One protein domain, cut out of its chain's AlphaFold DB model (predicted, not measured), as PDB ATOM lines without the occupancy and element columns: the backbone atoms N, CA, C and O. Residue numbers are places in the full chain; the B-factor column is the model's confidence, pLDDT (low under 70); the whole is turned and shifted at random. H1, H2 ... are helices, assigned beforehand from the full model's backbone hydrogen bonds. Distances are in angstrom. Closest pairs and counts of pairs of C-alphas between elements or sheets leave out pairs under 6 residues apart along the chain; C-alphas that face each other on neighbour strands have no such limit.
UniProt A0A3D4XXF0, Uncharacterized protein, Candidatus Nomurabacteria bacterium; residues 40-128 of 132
ATOM      1  N   THR A  40      17.743 -12.574 -70.173       61.47
ATOM      2  CA  THR A  40      16.652 -13.560 -70.135       61.47
ATOM      3  C   THR A  40      16.158 -13.736 -68.695       61.47
ATOM      4  O   THR A  40      16.907 -13.487 -67.752       61.47
ATOM      5  N   ASP A  41      14.913 -14.166 -68.468       54.91
ATOM      6  CA  ASP A  41      14.371 -14.304 -67.099       54.91
ATOM      7  C   ASP A  41      15.228 -15.216 -66.203       54.91
ATOM      8  O   ASP A  41      15.385 -14.957 -65.010       54.91
ATOM      9  N   ARG A  42      15.904 -16.202 -66.807       46.75
ATOM     10  CA  ARG A  42      16.892 -17.065 -66.148       46.75
ATOM     11  C   ARG A  42      18.167 -16.318 -65.766       46.75
ATOM     12  O   ARG A  42      18.720 -16.558 -64.698       46.75
ATOM     13  N   GLU A  43      18.646 -15.416 -66.614       51.81
ATOM     14  CA  GLU A  43      19.783 -14.566 -66.273       51.81
ATOM     15  C   GLU A  43      19.397 -13.500 -65.250       51.81
ATOM     16  O   GLU A  43      20.210 -13.208 -64.388       51.81
ATOM     17  N   LYS A  44      18.157 -12.993 -65.246       52.50
ATOM     18  CA  LYS A  44      17.647 -12.126 -64.170       52.50
ATOM     19  C   LYS A  44      17.554 -12.867 -62.836       52.50
ATOM     20  O   LYS A  44      17.897 -12.288 -61.811       52.50
ATOM     21  N   GLU A  45      17.135 -14.134 -62.821       49.75
ATOM     22  CA  GLU A  45      17.177 -14.980 -61.617       49.75
ATOM     23  C   GLU A  45      18.611 -15.265 -61.163       49.75
ATOM     24  O   GLU A  45      18.914 -15.149 -59.977       49.75
ATOM     25  N   ILE A  46      19.514 -15.581 -62.096       50.34
ATOM     26  CA  ILE A  46      20.936 -15.781 -61.794       50.34
ATOM     27  C   ILE A  46      21.566 -14.479 -61.297       50.34
ATOM     28  O   ILE A  46      22.341 -14.544 -60.357       50.34
ATOM     29  N   GLN A  47      21.219 -13.319 -61.853       51.91
ATOM     30  CA  GLN A  47      21.694 -12.004 -61.419       51.91
ATOM     31  C   GLN A  47      21.162 -11.664 -60.022       51.91
ATOM     32  O   GLN A  47      21.936 -11.262 -59.163       51.91
ATOM     33  N   LYS A  48      19.873 -11.916 -59.752       53.44
ATOM     34  CA  LYS A  48      19.261 -11.728 -58.425       53.44
ATOM     35  C   LYS A  48      19.870 -12.640 -57.359       53.44
ATOM     36  O   LYS A  48      20.071 -12.200 -56.235       53.44
ATOM     37  N   LEU A  49      20.196 -13.889 -57.697       52.00
ATOM     38  CA  LEU A  49      20.930 -14.780 -56.793       52.00
ATOM     39  C   LEU A  49      22.419 -14.422 -56.707       52.00
ATOM     40  O   LEU A  49      23.020 -14.578 -55.649       52.00
ATOM     41  N   ALA A  50      23.036 -13.969 -57.796       58.41
ATOM     42  CA  ALA A  50      24.464 -13.688 -57.856       58.41
ATOM     43  C   ALA A  50      24.819 -12.372 -57.174       58.41
ATOM     44  O   ALA A  50      25.841 -12.337 -56.511       58.41
ATOM     45  N   ASP A  51      24.010 -11.323 -57.272       70.31
ATOM     46  CA  ASP A  51      24.314 -10.010 -56.697       70.31
ATOM     47  C   ASP A  51      24.660 -10.049 -55.197       70.31
ATOM     48  O   ASP A  51      25.731  -9.551 -54.833       70.31
ATOM     49  N   PRO A  52      23.857 -10.674 -54.311       71.69
ATOM     50  CA  PRO A  52      24.207 -10.772 -52.897       71.69
ATOM     51  C   PRO A  52      25.490 -11.593 -52.684       71.69
ATOM     52  O   PRO A  52      26.418 -11.143 -52.009       71.69
ATOM     53  N   PHE A  53      25.616 -12.763 -53.312       78.25
ATOM     54  CA  PHE A  53      26.815 -13.592 -53.144       78.25
ATOM     55  C   PHE A  53      28.075 -12.963 -53.758       78.25
ATOM     56  O   PHE A  53      29.162 -13.123 -53.213       78.25
ATOM     57  N   LEU A  54      27.954 -12.206 -54.847       76.75
ATOM     58  CA  LEU A  54      29.044 -11.445 -55.457       76.75
ATOM     59  C   LEU A  54      29.491 -10.310 -54.539       76.75
ATOM     60  O   LEU A  54      30.692 -10.091 -54.396       76.75
ATOM     61  N   LYS A  55      28.552  -9.618 -53.882       81.50
ATOM     62  CA  LYS A  55      28.863  -8.632 -52.840       81.50
ATOM     63  C   LYS A  55      29.614  -9.278 -51.671       81.50
ATOM     64  O   LYS A  55      30.642  -8.753 -51.252       81.50
ATOM     65  N   PHE A  56      29.175 -10.450 -51.213       83.50
ATOM     66  CA  PHE A  56      29.888 -11.204 -50.181       83.50
ATOM     67  C   PHE A  56      31.291 -11.639 -50.631       83.50
ATOM     68  O   PHE A  56      32.258 -11.433 -49.908       83.50
ATOM     69  N   ILE A  57      31.450 -12.161 -51.850       80.81
ATOM     70  CA  ILE A  57      32.768 -12.523 -52.397       80.81
ATOM     71  C   ILE A  57      33.683 -11.292 -52.471       80.81
ATOM     72  O   ILE A  57      34.852 -11.380 -52.102       80.81
ATOM     73  N   ARG A  58      33.156 -10.133 -52.892       80.44
ATOM     74  CA  ARG A  58      33.893  -8.857 -52.880       80.44
ATOM     75  C   ARG A  58      34.338  -8.465 -51.475       80.44
ATOM     76  O   ARG A  58      35.457  -7.989 -51.314       80.44
ATOM     77  N   PHE A  59      33.491  -8.687 -50.470       84.00
ATOM     78  CA  PHE A  59      33.878  -8.516 -49.075       84.00
ATOM     79  C   PHE A  59      35.029  -9.459 -48.708       84.00
ATOM     80  O   PHE A  59      36.045  -8.973 -48.221       84.00
ATOM     81  N   VAL A  60      34.938 -10.759 -49.015       83.38
ATOM     82  CA  VAL A  60      35.982 -11.743 -48.662       83.38
ATOM     83  C   VAL A  60      37.355 -11.396 -49.250       83.38
ATOM     84  O   VAL A  60      38.364 -11.523 -48.564       83.38
ATOM     85  N   ILE A  61      37.418 -10.915 -50.494       79.19
ATOM     86  CA  ILE A  61      38.698 -10.536 -51.126       79.19
ATOM     87  C   ILE A  61      39.241  -9.176 -50.656       79.19
ATOM     88  O   ILE A  61      40.356  -8.804 -51.022       79.19
ATOM     89  N   SER A  62      38.465  -8.410 -49.889       82.62
ATOM     90  CA  SER A  62      38.859  -7.075 -49.437       82.62
ATOM     91  C   SER A  62      39.804  -7.119 -48.232       82.62
ATOM     92  O   SER A  62      39.789  -8.048 -47.424       82.62
ATOM     93  N   ASP A  63      40.582  -6.053 -48.036       81.19
ATOM     94  CA  ASP A  63      41.404  -5.911 -46.828       81.19
ATOM     95  C   ASP A  63      40.563  -5.759 -45.550       81.19
ATOM     96  O   ASP A  63      41.022  -6.129 -44.465       81.19
ATOM     97  N   LYS A  64      39.308  -5.299 -45.675       81.56
ATOM     98  CA  LYS A  64      38.342  -5.261 -44.569       81.56
ATOM     99  C   LYS A  64      38.096  -6.658 -43.998       81.56
ATOM    100  O   LYS A  64      38.074  -6.829 -42.781       81.56
ATOM    101  N   HIS A  65      37.993  -7.675 -44.854       85.88
ATOM    102  CA  HIS A  65      37.802  -9.052 -44.406       85.88
ATOM    103  C   HIS A  65      38.994  -9.579 -43.594       85.88
ATOM    104  O   HIS A  65      38.800 -10.240 -42.576       85.88
ATOM    105  N   LYS A  66      40.232  -9.233 -43.966       82.12
ATOM    106  CA  LYS A  66      41.421  -9.634 -43.189       82.12
ATOM    107  C   LYS A  66      41.367  -9.099 -41.759       82.12
ATOM    108  O   LYS A  66      41.677  -9.819 -40.817       82.12
ATOM    109  N   ARG A  67      40.950  -7.840 -41.590       84.06
ATOM    110  CA  ARG A  67      40.781  -7.217 -40.267       84.06
ATOM    111  C   ARG A  67      39.631  -7.851 -39.495       84.06
ATOM    112  O   ARG A  67      39.779  -8.143 -38.314       84.06
ATOM    113  N   PHE A  68      38.529  -8.119 -40.186       85.31
ATOM    114  CA  PHE A  68      37.368  -8.802 -39.637       85.31
ATOM    115  C   PHE A  68      37.711 -10.191 -39.069       85.31
ATOM    116  O   PHE A  68      37.315 -10.518 -37.952       85.31
ATOM    117  N   MET A  69      38.508 -10.989 -39.785       85.25
ATOM    118  CA  MET A  69      38.910 -12.329 -39.333       85.25
ATOM    119  C   MET A  69      39.847 -12.324 -38.119       85.25
ATOM    120  O   MET A  69      39.988 -13.354 -37.462       85.25
ATOM    121  N   ASN A  70      40.449 -11.179 -37.785       85.38
ATOM    122  CA  ASN A  70      41.280 -11.031 -36.588       85.38
ATOM    123  C   ASN A  70      40.460 -10.766 -35.313       85.38
ATOM    124  O   ASN A  70      41.031 -10.713 -34.221       85.38
ATOM    125  N   LEU A  71      39.139 -10.587 -35.422       84.81
ATOM    126  CA  LEU A  71      38.275 -10.361 -34.267       84.81
ATOM    127  C   LEU A  71      38.185 -11.621 -33.401       84.81
ATOM    128  O   LEU A  71      37.851 -12.710 -33.872       84.81
ATOM    129  N   GLN A  72      38.445 -11.463 -32.104       83.12
ATOM    130  CA  GLN A  72      38.307 -12.551 -31.143       83.12
ATOM    131  C   GLN A  72      36.847 -12.712 -30.717       83.12
ATOM    132  O   GLN A  72      36.189 -11.760 -30.304       83.12
ATOM    133  N   VAL A  73      36.353 -13.948 -30.785       85.12
ATOM    134  CA  VAL A  73      34.976 -14.301 -30.427       85.12
ATOM    135  C   VAL A  73      34.982 -15.529 -29.528       85.12
ATOM    136  O   VAL A  73      35.643 -16.526 -29.814       85.12
ATOM    137  N   THR A  74      34.211 -15.484 -28.442       86.62
ATOM    138  CA  THR A  74      34.026 -16.648 -27.568       86.62
ATOM    139  C   THR A  74      32.989 -17.606 -28.155       86.62
ATOM    140  O   THR A  74      31.971 -17.189 -28.705       86.62
ATOM    141  N   LYS A  75      33.191 -18.918 -27.985       82.38
ATOM    142  CA  LYS A  75      32.270 -19.947 -28.509       82.38
ATOM    143  C   LYS A  75      30.828 -19.784 -28.003       82.38
ATOM    144  O   LYS A  75      29.887 -20.047 -28.744       82.38
ATOM    145  N   LEU A  76      30.654 -19.335 -26.757       82.19
ATOM    146  CA  LEU A  76      29.336 -19.104 -26.158       82.19
ATOM    147  C   LEU A  76      28.572 -17.986 -26.882       82.19
ATOM    148  O   LEU A  76      27.443 -18.202 -27.315       82.19
ATOM    149  N   SER A  77      29.209 -16.824 -27.055       83.69
ATOM    150  CA  SER A  77      28.595 -15.664 -27.715       83.69
ATOM    151  C   SER A  77      28.327 -15.924 -29.200       83.69
ATOM    152  O   SER A  77      27.291 -15.518 -29.720       83.69
ATOM    153  N   PHE A  78      29.212 -16.671 -29.867       87.31
ATOM    154  CA  PHE A  78      29.004 -17.112 -31.245       87.31
ATOM    155  C   PHE A  78      27.751 -17.985 -31.393       87.31
ATOM    156  O   PHE A  78      26.927 -17.737 -32.268       87.31
ATOM    157  N   ASN A  79      27.579 -18.988 -30.527       84.81
ATOM    158  CA  ASN A  79      26.436 -19.899 -30.614       84.81
ATOM    159  C   ASN A  79      25.099 -19.172 -30.401       84.81
ATOM    160  O   ASN A  79      24.141 -19.447 -31.117       84.81
ATOM    161  N   GLN A  80      25.052 -18.221 -29.464       85.88
ATOM    162  CA  GLN A  80      23.868 -17.384 -29.228       85.88
ATOM    163  C   GLN A  80      23.542 -16.499 -30.440       85.88
ATOM    164  O   GLN A  80      22.384 -16.372 -30.840       85.88
ATOM    165  N   ALA A  81      24.569 -15.914 -31.059       87.56
ATOM    166  CA  ALA A  81      24.395 -15.110 -32.259       87.56
ATOM    167  C   ALA A  81      23.926 -15.944 -33.461       87.56
ATOM    168  O   ALA A  81      23.077 -15.485 -34.222       87.56
ATOM    169  N   ARG A  82      24.422 -17.178 -33.616       87.38
ATOM    170  CA  ARG A  82      24.110 -18.041 -34.766       87.38
ATOM    171  C   ARG A  82      22.619 -18.344 -34.903       87.38
ATOM    172  O   ARG A  82      22.085 -18.236 -36.000       87.38
ATOM    173  N   GLU A  83      21.936 -18.654 -33.801       84.50
ATOM    174  CA  GLU A  83      20.484 -18.912 -33.815       84.50
ATOM    175  C   GLU A  83      19.669 -17.675 -34.226       84.50
ATOM    176  O   GLU A  83      18.598 -17.768 -34.827       84.50
ATOM    177  N   THR A  84      20.180 -16.488 -33.901       84.75
ATOM    178  CA  THR A  84      19.543 -15.225 -34.274       84.75
ATOM    179  C   THR A  84      19.755 -14.946 -35.759       84.75
ATOM    180  O   THR A  84      18.802 -14.672 -36.482       84.75
ATOM    181  N   VAL A  85      20.997 -15.082 -36.224       89.38
ATOM    182  CA  VAL A  85      21.420 -14.825 -37.605       89.38
ATOM    183  C   VAL A  85      20.725 -15.747 -38.611       89.38
ATOM    184  O   VAL A  85      20.344 -15.291 -39.688       89.38
ATOM    185  N   SER A  86      20.481 -17.014 -38.260       86.62
ATOM    186  CA  SER A  86      19.857 -17.978 -39.176       86.62
ATOM    187  C   SER A  86      18.442 -17.581 -39.619       86.62
ATOM    188  O   SER A  86      17.960 -18.068 -40.639       86.62
ATOM    189  N   LYS A  87      17.773 -16.688 -38.877       89.25
ATOM    190  CA  LYS A  87      16.410 -16.212 -39.164       89.25
ATOM    191  C   LYS A  87      16.356 -15.108 -40.229       89.25
ATOM    192  O   LYS A  87      15.264 -14.795 -40.693       89.25
ATOM    193  N   TYR A  88      17.496 -14.532 -40.610       89.00
ATOM    194  CA  TYR A  88      17.571 -13.415 -41.557       89.00
ATOM    195  C   TYR A  88      17.870 -13.868 -42.989       89.00
ATOM    196  O   TYR A  88      18.441 -14.942 -43.231       89.00
ATOM    197  N   SER A  89      17.474 -13.036 -43.952       87.81
ATOM    198  CA  SER A  89      17.700 -13.265 -45.380       87.81
ATOM    199  C   SER A  89      19.143 -12.956 -45.789       87.81
ATOM    200  O   SER A  89      19.842 -12.179 -45.143       87.81
ATOM    201  N   ASN A  90      19.603 -13.536 -46.900       84.38
ATOM    202  CA  ASN A  90      20.978 -13.338 -47.374       84.38
ATOM    203  C   ASN A  90      21.299 -11.862 -47.653       84.38
ATOM    204  O   ASN A  90      22.416 -11.423 -47.402       84.38
ATOM    205  N   GLU A  91      20.333 -11.092 -48.153       84.81
ATOM    206  CA  GLU A  91      20.524  -9.667 -48.438       84.81
ATOM    207  C   GLU A  91      20.770  -8.863 -47.158       84.81
ATOM    208  O   GLU A  91      21.716  -8.080 -47.104       84.81
ATOM    209  N   GLU A  92      19.987  -9.109 -46.104       87.62
ATOM    210  CA  GLU A  92      20.162  -8.455 -44.799       87.62
ATOM    211  C   GLU A  92      21.526  -8.786 -44.184       87.62
ATOM    212  O   GLU A  92      22.249  -7.890 -43.748       87.62
ATOM    213  N   LEU A  93      21.905 -10.067 -44.214       88.56
ATOM    214  CA  LEU A  93      23.191 -10.539 -43.700       88.56
ATOM    215  C   LEU A  93      24.376  -9.869 -44.410       88.56
ATOM    216  O   LEU A  93      25.356  -9.473 -43.779       88.56
ATOM    217  N   ILE A  94      24.287  -9.715 -45.728       85.56
ATOM    218  CA  ILE A  94      25.357  -9.117 -46.530       85.56
ATOM    219  C   ILE A  94      25.434  -7.609 -46.316       85.56
ATOM    220  O   ILE A  94      26.537  -7.080 -46.181       85.56
ATOM    221  N   ASN A  95      24.293  -6.928 -46.226       86.50
ATOM    222  CA  ASN A  95      24.261  -5.500 -45.917       86.50
ATOM    223  C   ASN A  95      24.860  -5.228 -44.526       86.50
ATOM    224  O   ASN A  95      25.619  -4.278 -44.360       86.50
ATOM    225  N   TRP A  96      24.649  -6.109 -43.540       86.88
ATOM    226  CA  TRP A  96      25.351  -5.998 -42.256       86.88
ATOM    227  C   TRP A  96      26.871  -6.099 -42.389       86.88
ATOM    228  O   TRP A  96      27.589  -5.318 -41.773       86.88
ATOM    229  N   LEU A  97      27.385  -7.020 -43.204       83.81
ATOM    230  CA  LEU A  97      28.834  -7.157 -43.395       83.81
ATOM    231  C   LEU A  97      29.458  -6.011 -44.200       83.81
ATOM    232  O   LEU A  97      30.643  -5.739 -44.034       83.81
ATOM    233  N   ILE A  98      28.707  -5.375 -45.098       81.19
ATOM    234  CA  ILE A  98      29.264  -4.417 -46.064       81.19
ATOM    235  C   ILE A  98      29.019  -2.968 -45.655       81.19
ATOM    236  O   ILE A  98      29.935  -2.152 -45.775       81.19
ATOM    237  N   ASP A  99      27.818  -2.661 -45.169       81.31
ATOM    238  CA  ASP A  99      27.381  -1.284 -44.922       81.31
ATOM    239  C   ASP A  99      27.795  -0.775 -43.536       81.31
ATOM    240  O   ASP A  99      27.699   0.420 -43.273       81.31
ATOM    241  N   HIS A 100      28.251  -1.664 -42.647       79.06
ATOM    242  CA  HIS A 100      28.632  -1.306 -41.280       79.06
ATOM    243  C   HIS A 100      30.145  -1.126 -41.162       79.06
ATOM    244  O   HIS A 100      30.938  -1.839 -41.790       79.06
ATOM    245  N   ASP A 101      30.543  -0.160 -40.336       77.94
ATOM    246  CA  ASP A 101      31.944   0.182 -40.124       77.94
ATOM    247  C   ASP A 101      32.669  -0.814 -39.208       77.94
ATOM    248  O   ASP A 101      32.072  -1.508 -38.383       77.94
ATOM    249  N   GLU A 102      34.003  -0.848 -39.320       77.44
ATOM    250  CA  GLU A 102      34.870  -1.751 -38.544       77.44
ATOM    251  C   GLU A 102      34.673  -1.591 -37.023       77.44
ATOM    252  O   GLU A 102      34.822  -2.555 -36.269       77.44
ATOM    253  N   SER A 103      34.296  -0.393 -36.563       81.75
ATOM    254  CA  SER A 103      33.997  -0.104 -35.156       81.75
ATOM    255  C   SER A 103      32.808  -0.912 -34.632       81.75
ATOM    256  O   SER A 103      32.842  -1.382 -33.495       81.75
ATOM    257  N   GLU A 104      31.784  -1.140 -35.452       80.50
ATOM    258  CA  GLU A 104      30.596  -1.902 -35.060       80.50
ATOM    259  C   GLU A 104      30.897  -3.393 -34.915       80.50
ATOM    260  O   GLU A 104      30.356  -4.065 -34.028       80.50
ATOM    261  N   TRP A 105      31.829  -3.904 -35.720       83.62
ATOM    262  CA  TRP A 105      32.288  -5.283 -35.598       83.62
ATOM    263  C   TRP A 105      33.035  -5.518 -34.294       83.62
ATOM    264  O   TRP A 105      32.853  -6.560 -33.675       83.62
ATOM    265  N   VAL A 106      33.829  -4.548 -33.838       78.88
ATOM    266  CA  VAL A 106      34.531  -4.638 -32.549       78.88
ATOM    267  C   VAL A 106      33.546  -4.635 -31.376       78.88
ATOM    268  O   VAL A 106      33.792  -5.300 -30.372       78.88
ATOM    269  N   VAL A 107      32.413  -3.938 -31.506       83.19
ATOM    270  CA  VAL A 107      31.364  -3.905 -30.472       83.19
ATOM    271  C   VAL A 107      30.562  -5.208 -30.439       83.19
ATOM    272  O   VAL A 107      30.195  -5.676 -29.360       83.19
ATOM    273  N   LYS A 108      30.285  -5.820 -31.600       85.12
ATOM    274  CA  LYS A 108      29.488  -7.058 -31.704       85.12
ATOM    275  C   LYS A 108      30.201  -8.164 -32.496       85.12
ATOM    276  O   LYS A 108      29.617  -8.718 -33.431       85.12
ATOM    277  N   PRO A 109      31.421  -8.570 -32.110       86.81
ATOM    278  CA  PRO A 109      32.253  -9.435 -32.947       86.81
ATOM    279  C   PRO A 109      31.619 -10.814 -33.128       86.81
ATOM    280  O   PRO A 109      31.654 -11.382 -34.216       86.81
ATOM    281  N   ALA A 110      30.938 -11.320 -32.098       87.31
ATOM    282  CA  ALA A 110      30.222 -12.588 -32.156       87.31
ATOM    283  C   ALA A 110      29.061 -12.591 -33.158       87.31
ATOM    284  O   ALA A 110      28.855 -13.585 -33.851       87.31
ATOM    285  N   PHE A 111      28.330 -11.476 -33.248       88.50
ATOM    286  CA  PHE A 111      27.214 -11.327 -34.172       88.50
ATOM    287  C   PHE A 111      27.702 -11.318 -35.611       88.50
ATOM    288  O   PHE A 111      27.290 -12.165 -36.398       88.50
ATOM    289  N   TYR A 112      28.636 -10.429 -35.946       88.44
ATOM    290  CA  TYR A 112      29.130 -10.350 -37.315       88.44
ATOM    291  C   TYR A 112      29.884 -11.619 -37.729       88.44
ATOM    292  O   TYR A 112      29.747 -12.059 -38.867       88.44
ATOM    293  N   MET A 113      30.611 -12.273 -36.813       89.88
ATOM    294  CA  MET A 113      31.229 -13.577 -37.083       89.88
ATOM    295  C   MET A 113      30.179 -14.659 -37.369       89.88
ATOM    296  O   MET A 113      30.377 -15.487 -38.256       89.88
ATOM    297  N   ALA A 114      29.041 -14.643 -36.670       90.25
ATOM    298  CA  ALA A 114      27.920 -15.526 -36.978       90.25
ATOM    299  C   ALA A 114      27.294 -15.207 -38.345       90.25
ATOM    300  O   ALA A 114      27.058 -16.133 -39.115       90.25
ATOM    301  N   VAL A 115      27.106 -13.926 -38.683       90.56
ATOM    302  CA  VAL A 115      26.638 -13.473 -40.010       90.56
ATOM    303  C   VAL A 115      27.558 -13.980 -41.120       90.56
ATOM    304  O   VAL A 115      27.088 -14.555 -42.100       90.56
ATOM    305  N   TYR A 116      28.870 -13.823 -40.947       90.25
ATOM    306  CA  TYR A 116      29.865 -14.302 -41.902       90.25
ATOM    307  C   TYR A 116      29.788 -15.817 -42.107       90.25
ATOM    308  O   TYR A 116      29.722 -16.276 -43.246       90.25
ATOM    309  N   ARG A 117      29.760 -16.593 -41.016       88.75
ATOM    310  CA  ARG A 117      29.689 -18.061 -41.085       88.75
ATOM    311  C   ARG A 117      28.386 -18.555 -41.696       88.75
ATOM    312  O   ARG A 117      28.409 -19.489 -42.484       88.75
ATOM    313  N   GLU A 118      27.270 -17.909 -41.383       89.19
ATOM    314  CA  GLU A 118      25.983 -18.239 -41.990       89.19
ATOM    315  C   GLU A 118      26.005 -17.976 -43.505       89.19
ATOM    316  O   GLU A 118      25.560 -18.810 -44.293       89.19
ATOM    317  N   MET A 119      26.576 -16.849 -43.937       87.44
ATOM    318  CA  MET A 119      26.735 -16.544 -45.361       87.44
ATOM    319  C   MET A 119      27.681 -17.517 -46.072       87.44
ATOM    320  O   MET A 119      27.409 -17.913 -47.206       87.44
ATOM    321  N   GLU A 120      28.756 -17.933 -45.404       86.12
ATOM    322  CA  GLU A 120      29.680 -18.958 -45.890       86.12
ATOM    323  C   GLU A 120      28.989 -20.325 -46.037       86.12
ATOM    324  O   GLU A 120      29.127 -20.980 -47.073       86.12
ATOM    325  N   ASP A 121      28.185 -20.733 -45.052       86.00
ATOM    326  CA  ASP A 121      27.428 -21.989 -45.072       86.00
ATOM    327  C   ASP A 121      26.402 -22.014 -46.221       86.00
ATOM    328  O   ASP A 121      26.222 -23.051 -46.873       86.00
ATOM    329  N   ARG A 122      25.778 -20.863 -46.508       85.25
ATOM    330  CA  ARG A 122      24.761 -20.683 -47.560       85.25
ATOM    331  C   ARG A 122      25.331 -20.525 -48.969       85.25
ATOM    332  O   ARG A 122      24.564 -20.561 -49.935       85.25
ATOM    333  N   LEU A 123      26.643 -20.343 -49.120       81.25
ATOM    334  CA  LEU A 123      27.256 -20.266 -50.442       81.25
ATOM    335  C   LEU A 123      27.094 -21.591 -51.204       81.25
ATOM    336  O   LEU A 123      27.279 -22.664 -50.631       81.25
ATOM    337  N   PRO A 124      26.831 -21.556 -52.520       75.88
ATOM    338  CA  PRO A 124      26.876 -22.760 -53.337       75.88
ATOM    339  C   PRO A 124      28.263 -23.420 -53.275       75.88
ATOM    340  O   PRO A 124      29.276 -22.732 -53.405       75.88
ATOM    341  N   GLU A 125      28.325 -24.750 -53.169       70.81
ATOM    342  CA  GLU A 125      29.585 -25.497 -52.966       70.81
ATOM    343  C   GLU A 125      30.680 -25.212 -54.004       70.81
ATOM    344  O   GLU A 125      31.871 -25.191 -53.694       70.81
ATOM    345  N   ARG A 126      30.285 -24.876 -55.238       66.00
ATOM    346  CA  ARG A 126      31.209 -24.443 -56.302       66.00
ATOM    347  C   ARG A 126      32.067 -23.224 -55.928       66.00
ATOM    348  O   ARG A 126      33.116 -23.019 -56.533       66.00
ATOM    349  N   PHE A 127      31.618 -22.411 -54.971       66.44
ATOM    350  CA  PHE A 127      32.328 -21.229 -54.483       66.44
ATOM    351  C   PHE A 127      33.065 -21.477 -53.165       66.44
ATOM    352  O   PHE A 127      34.105 -20.859 -52.956       66.44
ATOM    353  N   LYS A 128      32.605 -22.408 -52.316       67.12
ATOM    354  CA  LYS A 128      33.273 -22.726 -51.038       67.12
ATOM    355  C   LYS A 128      34.704 -23.224 -51.239       67.12
ATOM    356  O   LYS A 128      35.610 -22.809 -50.525       67.12
TER     357      LYS A 128
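This is residues 40 to 128 of the 132 residues of an uncharacterized protein of Candidatus Nomurabacteria bacterium (UniProt A0A3D4XXF0). A small, compact body of crossed helices has one long helix, H1, whose residues 41 to 48 stick out from it like a handle. H4, H6 and the later half of H1 make the core, a steeply tilted bundle; H3 crosses H6, and the short H2 and H5 lie at the end away from the handle. The printed part has 89 residues with seven named helices, H1 to H7 in order, and no named strand: all helix. The whole is compact, with a radius of gyration of the C-alphas of 13.6 A, yet elongated, spanning 45 by 27 by 22 A.

Find C-alpha 41 at (14.371, -14.304, -67.099); from there H1, residues 41 to 60, runs 28.5 A to C-alpha 60 at (35.982, -11.743, -48.662). It has a kink of 36 degrees near residue 52. H4 is residues 90 to 99, 13.9 A; H6, residues 109 to 122, 19.9 A; H3, residues 75 to 85, 15.1 A. Shorter are H2, residues 63 to 69, H5, residues 102 to 107, and H7, residues 125 to 128, ending at C-alpha 128 at (33.273, -22.726, -51.038).

H1 touches H4 with residues 52 to 59 alone; the closest C-alphas, of Pro 52 and Glu 91, are 5.9 A apart. H4 and H6 touch at Leu 93 and Val 115, closest C-alphas 5.8 A, opposite ways at a steep tilt of 45 degrees. H3 touches H6 at Phe 78 and Ala 110, closest C-alphas 4.8 A, at a steep 58 degrees. H2 and H5 only just touch, with 3 pairs of C-alphas within 8 A, the closest those of Phe 68 and Trp 105 at 7.4 A. H7 touches no helix. Every O i to N i+4 pair is within hydrogen-bond range in H2, H4, H5 and H6; H1 has 14 of 16, H3 5 of 7, and H7 is too short for one.

The C-alphas farthest apart, of Thr 40 and Leu 76, are 46.1 A apart. The printed part has no cut, and its links are tight. Look for pLDDT under 70 at residues 40 to 50 and 126 to 128 of this model.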